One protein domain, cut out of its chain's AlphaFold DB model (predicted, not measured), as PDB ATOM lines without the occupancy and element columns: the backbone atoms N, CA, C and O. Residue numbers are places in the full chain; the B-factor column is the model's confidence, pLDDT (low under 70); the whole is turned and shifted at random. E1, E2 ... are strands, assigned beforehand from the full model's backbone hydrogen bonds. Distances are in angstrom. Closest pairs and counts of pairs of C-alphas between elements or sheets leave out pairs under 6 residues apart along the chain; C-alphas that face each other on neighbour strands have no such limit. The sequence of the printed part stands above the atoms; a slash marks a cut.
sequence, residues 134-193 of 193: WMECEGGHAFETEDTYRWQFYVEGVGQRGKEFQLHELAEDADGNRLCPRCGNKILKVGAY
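This is residues 134 to 193 of the 193 residues of an uncharacterized protein of Streptomyces sp. WAC 06738 (UniProt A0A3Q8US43). The model is one strongly twisted sheet of five antiparallel strands, with a long loop, residues 166 to 186, that reaches away at one end of the sheet and makes much of the length. E1 to E4 run to and fro side by side, and after the loop E5 comes back to the free side of E1. The printed part has 60 residues with no named helix and five named strands, E1 to E5 in order along it; the sheet's order is E4, E3, E2, E1, E5. The class is all strand, with 26 of the 60 residues in named elements, under half. The whole is compact, with a radius of gyration of the C-alphas of 10.9 A, and elongated in outline, spanning 34 by 21 by 21 A.

E1, residues 134 to 137, and E2, residues 142 to 145, form a hairpin, their directions at 153 degrees; N 135 and O 143 are 2.9 A apart, within hydrogen-bond range. E2 and E3, residues 151 to 155, form a second hairpin at 132 degrees, with N 152 and O 144 at 3.0 A. E3 and E4, residues 159 to 165, form a third at 151 degrees, with N 161 and O 153 at 2.7 A. E1 to E4 are a meander, each strand the antiparallel neighbour of the one before. E5, residues 187 to 192, is antiparallel to E1 at 165 degrees, with N 134 and O 191 at 2.8 A; the C-alphas of Cys 137 and Ile 187, which face each other, are 4.0 A apart. E4 and E5 are the edge strands and are apart. From edge to edge the strands' lines turn by 116 degrees.

E1 begins at C-alpha 134, (178.830, 215.878, 155.556), and E2 follows at residues 142 to 145. E3, residues 151 to 155, is 13.0 A long from first to last C-alpha. E4, residues 159 to 165, is the longest strand at 16.1 A and ends at C-alpha 165, (180.590, 203.973, 149.672). E5, residues 187 to 192, is 14.9 A long and ends at C-alpha 192, (182.574, 220.251, 156.575).

The two C-alphas farthest apart, those of Gly 157 and Ala 174, are 35.0 A apart. The printed part has no cut and ends at the chain's last residue, Tyr 193. The links E1 to E2, E2 to E3 and E3 to E4 are tight; the link E4 to E5, 21 residues, is long. The mean pLDDT of the printed part is 80.6; residues 146 to 149, 156 to 160 and 192 to 193 are under 70.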
ATOM      1  N   TRP A 134     180.216 216.314 155.568       80.56
ATOM      2  CA  TRP A 134     178.830 215.878 155.556       80.56
ATOM      3  C   TRP A 134     178.166 216.209 154.221       80.56
ATOM      4  O   TRP A 134     178.557 217.139 153.519       80.56
ATOM      5  N   MET A 135     177.129 215.457 153.860       84.75
ATOM      6  CA  MET A 135     176.256 215.775 152.732       84.75
ATOM      7  C   MET A 135     174.804 215.404 153.018       84.75
ATOM      8  O   MET A 135     174.520 214.480 153.778       84.75
ATOM      9  N   GLU A 136     173.873 216.107 152.377       87.75
ATOM     10  CA  GLU A 136     172.435 215.922 152.565       87.75
ATOM     11  C   GLU A 136     171.694 215.919 151.219       87.75
ATOM     12  O   GLU A 136     171.905 216.776 150.352       87.75
ATOM     13  N   CYS A 137     170.798 214.945 151.036       89.00
ATOM     14  CA  CYS A 137     169.905 214.897 149.872       89.00
ATOM     15  C   CYS A 137     168.579 215.633 150.108       89.00
ATOM     16  O   CYS A 137     168.158 215.781 151.250       89.00
ATOM     17  N   GLU A 138     167.838 215.958 149.043       89.06
ATOM     18  CA  GLU A 138     166.499 216.593 149.121       89.06
ATOM     19  C   GLU A 138     165.485 215.819 149.974       89.06
ATOM     20  O   GLU A 138     164.518 216.384 150.475       89.06
ATOM     21  N   GLY A 139     165.695 214.509 150.141       85.25
ATOM     22  CA  GLY A 139     164.891 213.664 151.023       85.25
ATOM     23  C   GLY A 139     165.248 213.750 152.512       85.25
ATOM     24  O   GLY A 139     164.659 213.004 153.288       85.25
ATOM     25  N   GLY A 140     166.217 214.580 152.913       84.62
ATOM     26  CA  GLY A 140     166.665 214.732 154.303       84.62
ATOM     27  C   GLY A 140     167.559 213.599 154.821       84.62
ATOM     28  O   GLY A 140     167.652 213.382 156.025       84.62
ATOM     29  N   HIS A 141     168.182 212.815 153.935       85.81
ATOM     30  CA  HIS A 141     169.168 211.810 154.336       85.81
ATOM     31  C   HIS A 141     170.554 212.441 154.432       85.81
ATOM     32  O   HIS A 141     171.061 212.927 153.420       85.81
ATOM     33  N   ALA A 142     171.141 212.381 155.627       86.81
ATOM     34  CA  ALA A 142     172.489 212.848 155.909       86.81
ATOM     35  C   ALA A 142     173.519 211.722 155.753       86.81
ATOM     36  O   ALA A 142     173.237 210.549 156.018       86.81
ATOM     37  N   PHE A 143     174.720 212.092 155.340       84.75
ATOM     38  CA  PHE A 143     175.878 211.216 155.232       84.75
ATOM     39  C   PHE A 143     177.093 211.962 155.756       84.75
ATOM     40  O   PHE A 143     177.176 213.171 155.562       84.75
ATOM     41  N   GLU A 144     178.022 211.247 156.374       79.56
ATOM     42  CA  GLU A 144     179.246 211.812 156.940       79.56
ATOM     43  C   GLU A 144     180.459 210.955 156.579       79.56
ATOM     44  O   GLU A 144     180.328 209.785 156.193       79.56
ATOM     45  N   THR A 145     181.633 211.560 156.691       71.56
ATOM     46  CA  THR A 145     182.931 210.934 156.461       71.56
ATOM     47  C   THR A 145     184.023 211.702 157.195       71.56
ATOM     48  O   THR A 145     183.950 212.923 157.317       71.56
ATOM     49  N   GLU A 146     185.046 210.980 157.645       69.62
ATOM     50  CA  GLU A 146     186.236 211.561 158.276       69.62
ATOM     51  C   GLU A 146     187.391 211.789 157.277       69.62
ATOM     52  O   GLU A 146     188.428 212.350 157.618       69.62
ATOM     53  N   ASP A 147     187.257 211.281 156.047       62.38
ATOM     54  CA  ASP A 147     188.348 211.239 155.064       62.38
ATOM     55  C   ASP A 147     187.925 211.687 153.659       62.38
ATOM     56  O   ASP A 147     188.725 211.633 152.724       62.38
ATOM     57  N   THR A 148     186.672 212.131 153.487       64.19
ATOM     58  CA  THR A 148     186.035 212.522 152.207       64.19
ATOM     59  C   THR A 148     185.968 211.416 151.144       64.19
ATOM     60  O   THR A 148     185.391 211.617 150.070       64.19
ATOM     61  N   TYR A 149     186.458 210.216 151.460       66.94
ATOM     62  CA  TYR A 149     186.554 209.071 150.560       66.94
ATOM     63  C   TYR A 149     185.520 207.993 150.898       66.94
ATOM     64  O   TYR A 149     184.905 207.414 149.999       66.94
ATOM     65  N   ARG A 150     185.301 207.736 152.191       75.50
ATOM     66  CA  ARG A 150     184.391 206.709 152.710       75.50
ATOM     67  C   ARG A 150     183.185 207.373 153.340       75.50
ATOM     68  O   ARG A 150     183.205 207.777 154.500       75.50
ATOM     69  N   TRP A 151     182.130 207.474 152.550       80.88
ATOM     70  CA  TRP A 151     180.870 208.061 152.966       80.88
ATOM     71  C   TRP A 151     179.984 207.012 153.605       80.88
ATOM     72  O   TRP A 151     179.832 205.901 153.091       80.88
ATOM     73  N   GLN A 152     179.353 207.383 154.711       85.19
ATOM     74  CA  GLN A 152     178.426 206.509 155.406       85.19
ATOM     75  C   GLN A 152     177.173 207.279 155.816       85.19
ATOM     76  O   GLN A 152     177.206 208.474 156.089       85.19
ATOM     77  N   PHE A 153     176.028 206.595 155.819       84.38
ATOM     78  CA  PHE A 153     174.763 207.212 156.202       84.38
ATOM     79  C   PHE A 153     174.793 207.594 157.685       84.38
ATOM     80  O   PHE A 153     175.176 206.784 158.523       84.38
ATOM     81  N   TYR A 154     174.355 208.804 158.013       79.25
ATOM     82  CA  TYR A 154     174.357 209.326 159.373       79.25
ATOM     83  C   TYR A 154     172.930 209.524 159.888       79.25
ATOM     84  O   TYR A 154     172.030 209.956 159.162       79.25
ATOM     85  N   VAL A 155     172.720 209.203 161.166       71.44
ATOM     86  CA  VAL A 155     171.487 209.523 161.891       71.44
ATOM     87  C   VAL A 155     171.851 210.300 163.145       71.44
ATOM     88  O   VAL A 155     172.580 209.797 164.004       71.44
ATOM     89  N   GLU A 156     171.284 211.497 163.265       61.22
ATOM     90  CA  GLU A 156     171.468 212.379 164.415       61.22
ATOM     91  C   GLU A 156     171.192 211.644 165.738       61.22
ATOM     92  O   GLU A 156     170.195 210.932 165.891       61.22
ATOM     93  N   GLY A 157     172.121 211.769 166.691       53.47
ATOM     94  CA  GLY A 157     172.044 211.119 168.005       53.47
ATOM     95  C   GLY A 157     172.327 209.610 168.015       53.47
ATOM     96  O   GLY A 157     172.287 208.995 169.081       53.47
ATOM     97  N   VAL A 158     172.618 208.999 166.860       65.75
ATOM     98  CA  VAL A 158     172.916 207.560 166.735       65.75
ATOM     99  C   VAL A 158     174.286 207.295 166.097       65.75
ATOM    100  O   VAL A 158     174.889 206.265 166.404       65.75
ATOM    101  N   GLY A 159     174.780 208.196 165.244       64.94
ATOM    102  CA  GLY A 159     176.069 208.070 164.557       64.94
ATOM    103  C   GLY A 159     175.974 207.404 163.181       64.94
ATOM    104  O   GLY A 159     174.880 207.185 162.645       64.94
ATOM    105  N   GLN A 160     177.133 207.070 162.611       69.44
ATOM    106  CA  GLN A 160     177.251 206.489 161.273       69.44
ATOM    107  C   GLN A 160     176.677 205.053 161.198       69.44
ATOM    108  O   GLN A 160     176.777 204.242 162.126       69.44
ATOM    109  N   ARG A 161     176.008 204.731 160.085       72.06
ATOM    110  CA  ARG A 161     175.250 203.495 159.833       72.06
ATOM    111  C   ARG A 161     175.336 203.069 158.365       72.06
ATOM    112  O   ARG A 161     175.351 203.884 157.455       72.06
ATOM    113  N   GLY A 162     175.238 201.764 158.114       73.19
ATOM    114  CA  GLY A 162     175.135 201.214 156.756       73.19
ATOM    115  C   GLY A 162     176.483 200.831 156.153       73.19
ATOM    116  O   GLY A 162     177.465 200.692 156.873       73.19
ATOM    117  N   LYS A 163     176.526 200.581 154.843       82.75
ATOM    118  CA  LYS A 163     177.769 200.243 154.140       82.75
ATOM    119  C   LYS A 163     178.441 201.533 153.671       82.75
ATOM    120  O   LYS A 163     177.748 202.395 153.138       82.75
ATOM    121  N   GLU A 164     179.752 201.627 153.864       86.44
ATOM    122  CA  GLU A 164     180.564 202.686 153.265       86.44
ATOM    123  C   GLU A 164     180.476 202.639 151.736       86.44
ATOM    124  O   GLU A 164     180.374 201.557 151.140       86.44
ATOM    125  N   PHE A 165     180.527 203.811 151.118       84.56
ATOM    126  CA  PHE A 165     180.590 203.973 149.672       84.56
ATOM    127  C   PHE A 165     181.494 205.151 149.299       84.56
ATOM    128  O   PHE A 165     181.787 206.016 150.127       84.56
ATOM    129  N   GLN A 166     181.918 205.184 148.044       81.44
ATOM    130  CA  GLN A 166     182.697 206.264 147.450       81.44
ATOM    131  C   GLN A 166     181.818 207.112 146.532       81.44
ATOM    132  O   GLN A 166     180.831 206.636 145.973       81.44
ATOM    133  N   LEU A 167     182.188 208.376 146.327       81.06
ATOM    134  CA  LEU A 167     181.392 209.308 145.521       81.06
ATOM    135  C   LEU A 167     181.194 208.858 144.070       81.06
ATOM    136  O   LEU A 167     180.139 209.127 143.501       81.06
ATOM    137  N   HIS A 168     182.178 208.167 143.491       80.06
ATOM    138  CA  HIS A 168     182.102 207.633 142.129       80.06
ATOM    139  C   HIS A 168     181.145 206.430 142.006       80.06
ATOM    140  O   HIS A 168     180.788 206.026 140.902       80.06
ATOM    141  N   GLU A 169     180.746 205.818 143.128       85.19
ATOM    142  CA  GLU A 169     179.774 204.716 143.151       85.19
ATOM    143  C   GLU A 169     178.323 205.225 143.135       85.19
ATOM    144  O   GLU A 169     177.386 204.435 142.983       85.19
ATOM    145  N   LEU A 170     178.115 206.535 143.309       88.12
ATOM    146  CA  LEU A 170     176.793 207.143 143.251       88.12
ATOM    147  C   LEU A 170     176.290 207.205 141.810       88.12
ATOM    148  O   LEU A 170     177.018 207.553 140.885       88.12
ATOM    149  N   ALA A 171     175.007 206.900 141.627       90.81
ATOM    150  CA  ALA A 171     174.349 207.140 140.352       90.81
ATOM    151  C   ALA A 171     174.226 208.647 140.090       90.81
ATOM    152  O   ALA A 171     174.082 209.435 141.027       90.81
ATOM    153  N   GLU A 172     174.202 209.027 138.816       92.25
ATOM    154  CA  GLU A 172     173.990 210.405 138.374       92.25
ATOM    155  C   GLU A 172     172.704 210.515 137.543       92.25
ATOM    156  O   GLU A 172     172.304 209.564 136.860       92.25
ATOM    157  N   ASP A 173     172.029 211.665 137.617       90.31
ATOM    158  CA  ASP A 173     170.940 211.994 136.695       90.31
ATOM    159  C   ASP A 173     171.457 212.482 135.330       90.31
ATOM    160  O   ASP A 173     172.656 212.586 135.082       90.31
ATOM    161  N   ALA A 174     170.533 212.776 134.411       89.50
ATOM    162  CA  ALA A 174     170.869 213.242 133.065       89.50
ATOM    163  C   ALA A 174     171.615 214.592 133.042       89.50
ATOM    164  O   ALA A 174     172.250 214.910 132.038       89.50
ATOM    165  N   ASP A 175     171.538 215.360 134.131       86.94
ATOM    166  CA  ASP A 175     172.212 216.645 134.297       86.94
ATOM    167  C   ASP A 175     173.558 216.492 135.045       86.94
ATOM    168  O   ASP A 175     174.218 217.493 135.322       86.94
ATOM    169  N   GLY A 176     173.968 215.261 135.382       83.69
ATOM    170  CA  GLY A 176     175.204 214.965 136.117       83.69
ATOM    171  C   GLY A 176     175.108 215.176 137.633       83.69
ATOM    172  O   GLY A 176     176.132 215.252 138.307       83.69
ATOM    173  N   ASN A 177     173.904 215.298 138.204       88.00
ATOM    174  CA  ASN A 177     173.753 215.420 139.656       88.00
ATOM    175  C   ASN A 177     173.818 214.049 140.322       88.00
ATOM    176  O   ASN A 177     173.090 213.129 139.945       88.00
ATOM    177  N   ARG A 178     174.601 213.960 141.397       89.50
ATOM    178  CA  ARG A 178     174.697 212.765 142.239       89.50
ATOM    179  C   ARG A 178     173.386 212.464 142.955       89.50
ATOM    180  O   ARG A 178     172.757 213.348 143.546       89.50
ATOM    181  N   LEU A 179     173.010 211.191 142.948       92.50
ATOM    182  CA  LEU A 179     171.764 210.696 143.514       92.50
ATOM    183  C   LEU A 179     171.998 209.948 144.822       92.50
ATOM    184  O   LEU A 179     172.901 209.126 144.966       92.50
ATOM    185  N   CYS A 180     171.115 210.202 145.781       91.38
ATOM    186  CA  CYS A 180     171.103 209.549 147.075       91.38
ATOM    187  C   CYS A 180     170.927 208.030 146.908       91.38
ATOM    188  O   CYS A 180     169.884 207.598 146.405       91.38
ATOM    189  N   PRO A 181     171.839 207.195 147.437       89.56
ATOM    190  CA  PRO A 181     171.747 205.742 147.289       89.56
ATOM    191  C   PRO A 181     170.553 205.142 148.051       89.56
ATOM    192  O   PRO A 181     170.165 204.001 147.810       89.56
ATOM    193  N   ARG A 182     169.946 205.905 148.972       87.69
ATOM    194  CA  ARG A 182     168.796 205.469 149.776       87.69
ATOM    195  C   ARG A 182     167.445 205.758 149.124       87.69
ATOM    196  O   ARG A 182     166.507 204.996 149.338       87.69
ATOM    197  N   CYS A 183     167.317 206.866 148.394       89.94
ATOM    198  CA  CYS A 183     166.013 207.332 147.901       89.94
ATOM    199  C   CYS A 183     165.994 207.824 146.452       89.94
ATOM    200  O   CYS A 183     164.918 208.112 145.944       89.94
ATOM    201  N   GLY A 184     167.146 207.924 145.785       91.62
ATOM    202  CA  GLY A 184     167.251 208.397 144.404       91.62
ATOM    203  C   GLY A 184     167.091 209.908 144.216       91.62
ATOM    204  O   GLY A 184     167.209 210.372 143.090       91.62
ATOM    205  N   ASN A 185     166.847 210.682 145.282       92.69
ATOM    206  CA  ASN A 185     166.785 212.146 145.211       92.69
ATOM    207  C   ASN A 185     168.178 212.774 145.074       92.69
ATOM    208  O   ASN A 185     169.172 212.167 145.479       92.69
ATOM    209  N   LYS A 186     168.245 214.015 144.580       92.38
ATOM    210  CA  LYS A 186     169.509 214.738 144.382       92.38
ATOM    211  C   LYS A 186     170.206 215.031 145.711       92.38
ATOM    212  O   LYS A 186     169.551 215.330 146.714       92.38
ATOM    213  N   ILE A 187     171.535 214.961 145.709       87.88
ATOM    214  CA  ILE A 187     172.373 215.474 146.796       87.88
ATOM    215  C   ILE A 187     172.619 216.959 146.528       87.88
ATOM    216  O   ILE A 187     173.198 217.305 145.503       87.88
ATOM    217  N   LEU A 188     172.130 217.832 147.413       75.75
ATOM    218  CA  LEU A 188     172.144 219.287 147.189       75.75
ATOM    219  C   LEU A 188     173.130 220.038 148.069       75.75
ATOM    220  O   LEU A 188     173.511 221.156 147.734       75.75
ATOM    221  N   LYS A 189     173.479 219.465 149.220       79.38
ATOM    222  CA  LYS A 189     174.329 220.121 150.203       79.38
ATOM    223  C   LYS A 189     175.482 219.214 150.544       79.38
ATOM    224  O   LYS A 189     175.278 218.019 150.759       79.38
ATOM    225  N   VAL A 190     176.660 219.802 150.611       75.19
ATOM    226  CA  VAL A 190     177.871 219.159 151.085       75.19
ATOM    227  C   VAL A 190     178.682 220.217 151.825       75.19
ATOM    228  O   VAL A 190     178.748 221.366 151.388       75.19
ATOM    229  N   GLY A 191     179.224 219.856 152.978       70.75
ATOM    230  CA  GLY A 191     179.926 220.773 153.863       70.75
ATOM    231  C   GLY A 191     180.937 220.048 154.743       70.75
ATOM    232  O   GLY A 191     181.002 218.823 154.721       70.75
ATOM    233  N   ALA A 192     181.721 220.791 155.514       68.44
ATOM    234  CA  ALA A 192     182.574 220.251 156.575       68.44
ATOM    235  C   ALA A 192     182.369 221.015 157.883       68.44
ATOM    236  O   ALA A 192     181.865 222.144 157.859       68.44
ATOM    237  N   TYR A 193     182.700 220.384 159.008       60.72
ATOM    238  CA  TYR A 193     182.652 220.999 160.337       60.72
ATOM    239  C   TYR A 193     183.941 221.728 160.715       60.72
ATOM    240  O   TYR A 193     184.987 221.485 160.077       60.72
TER     241      TYR A 193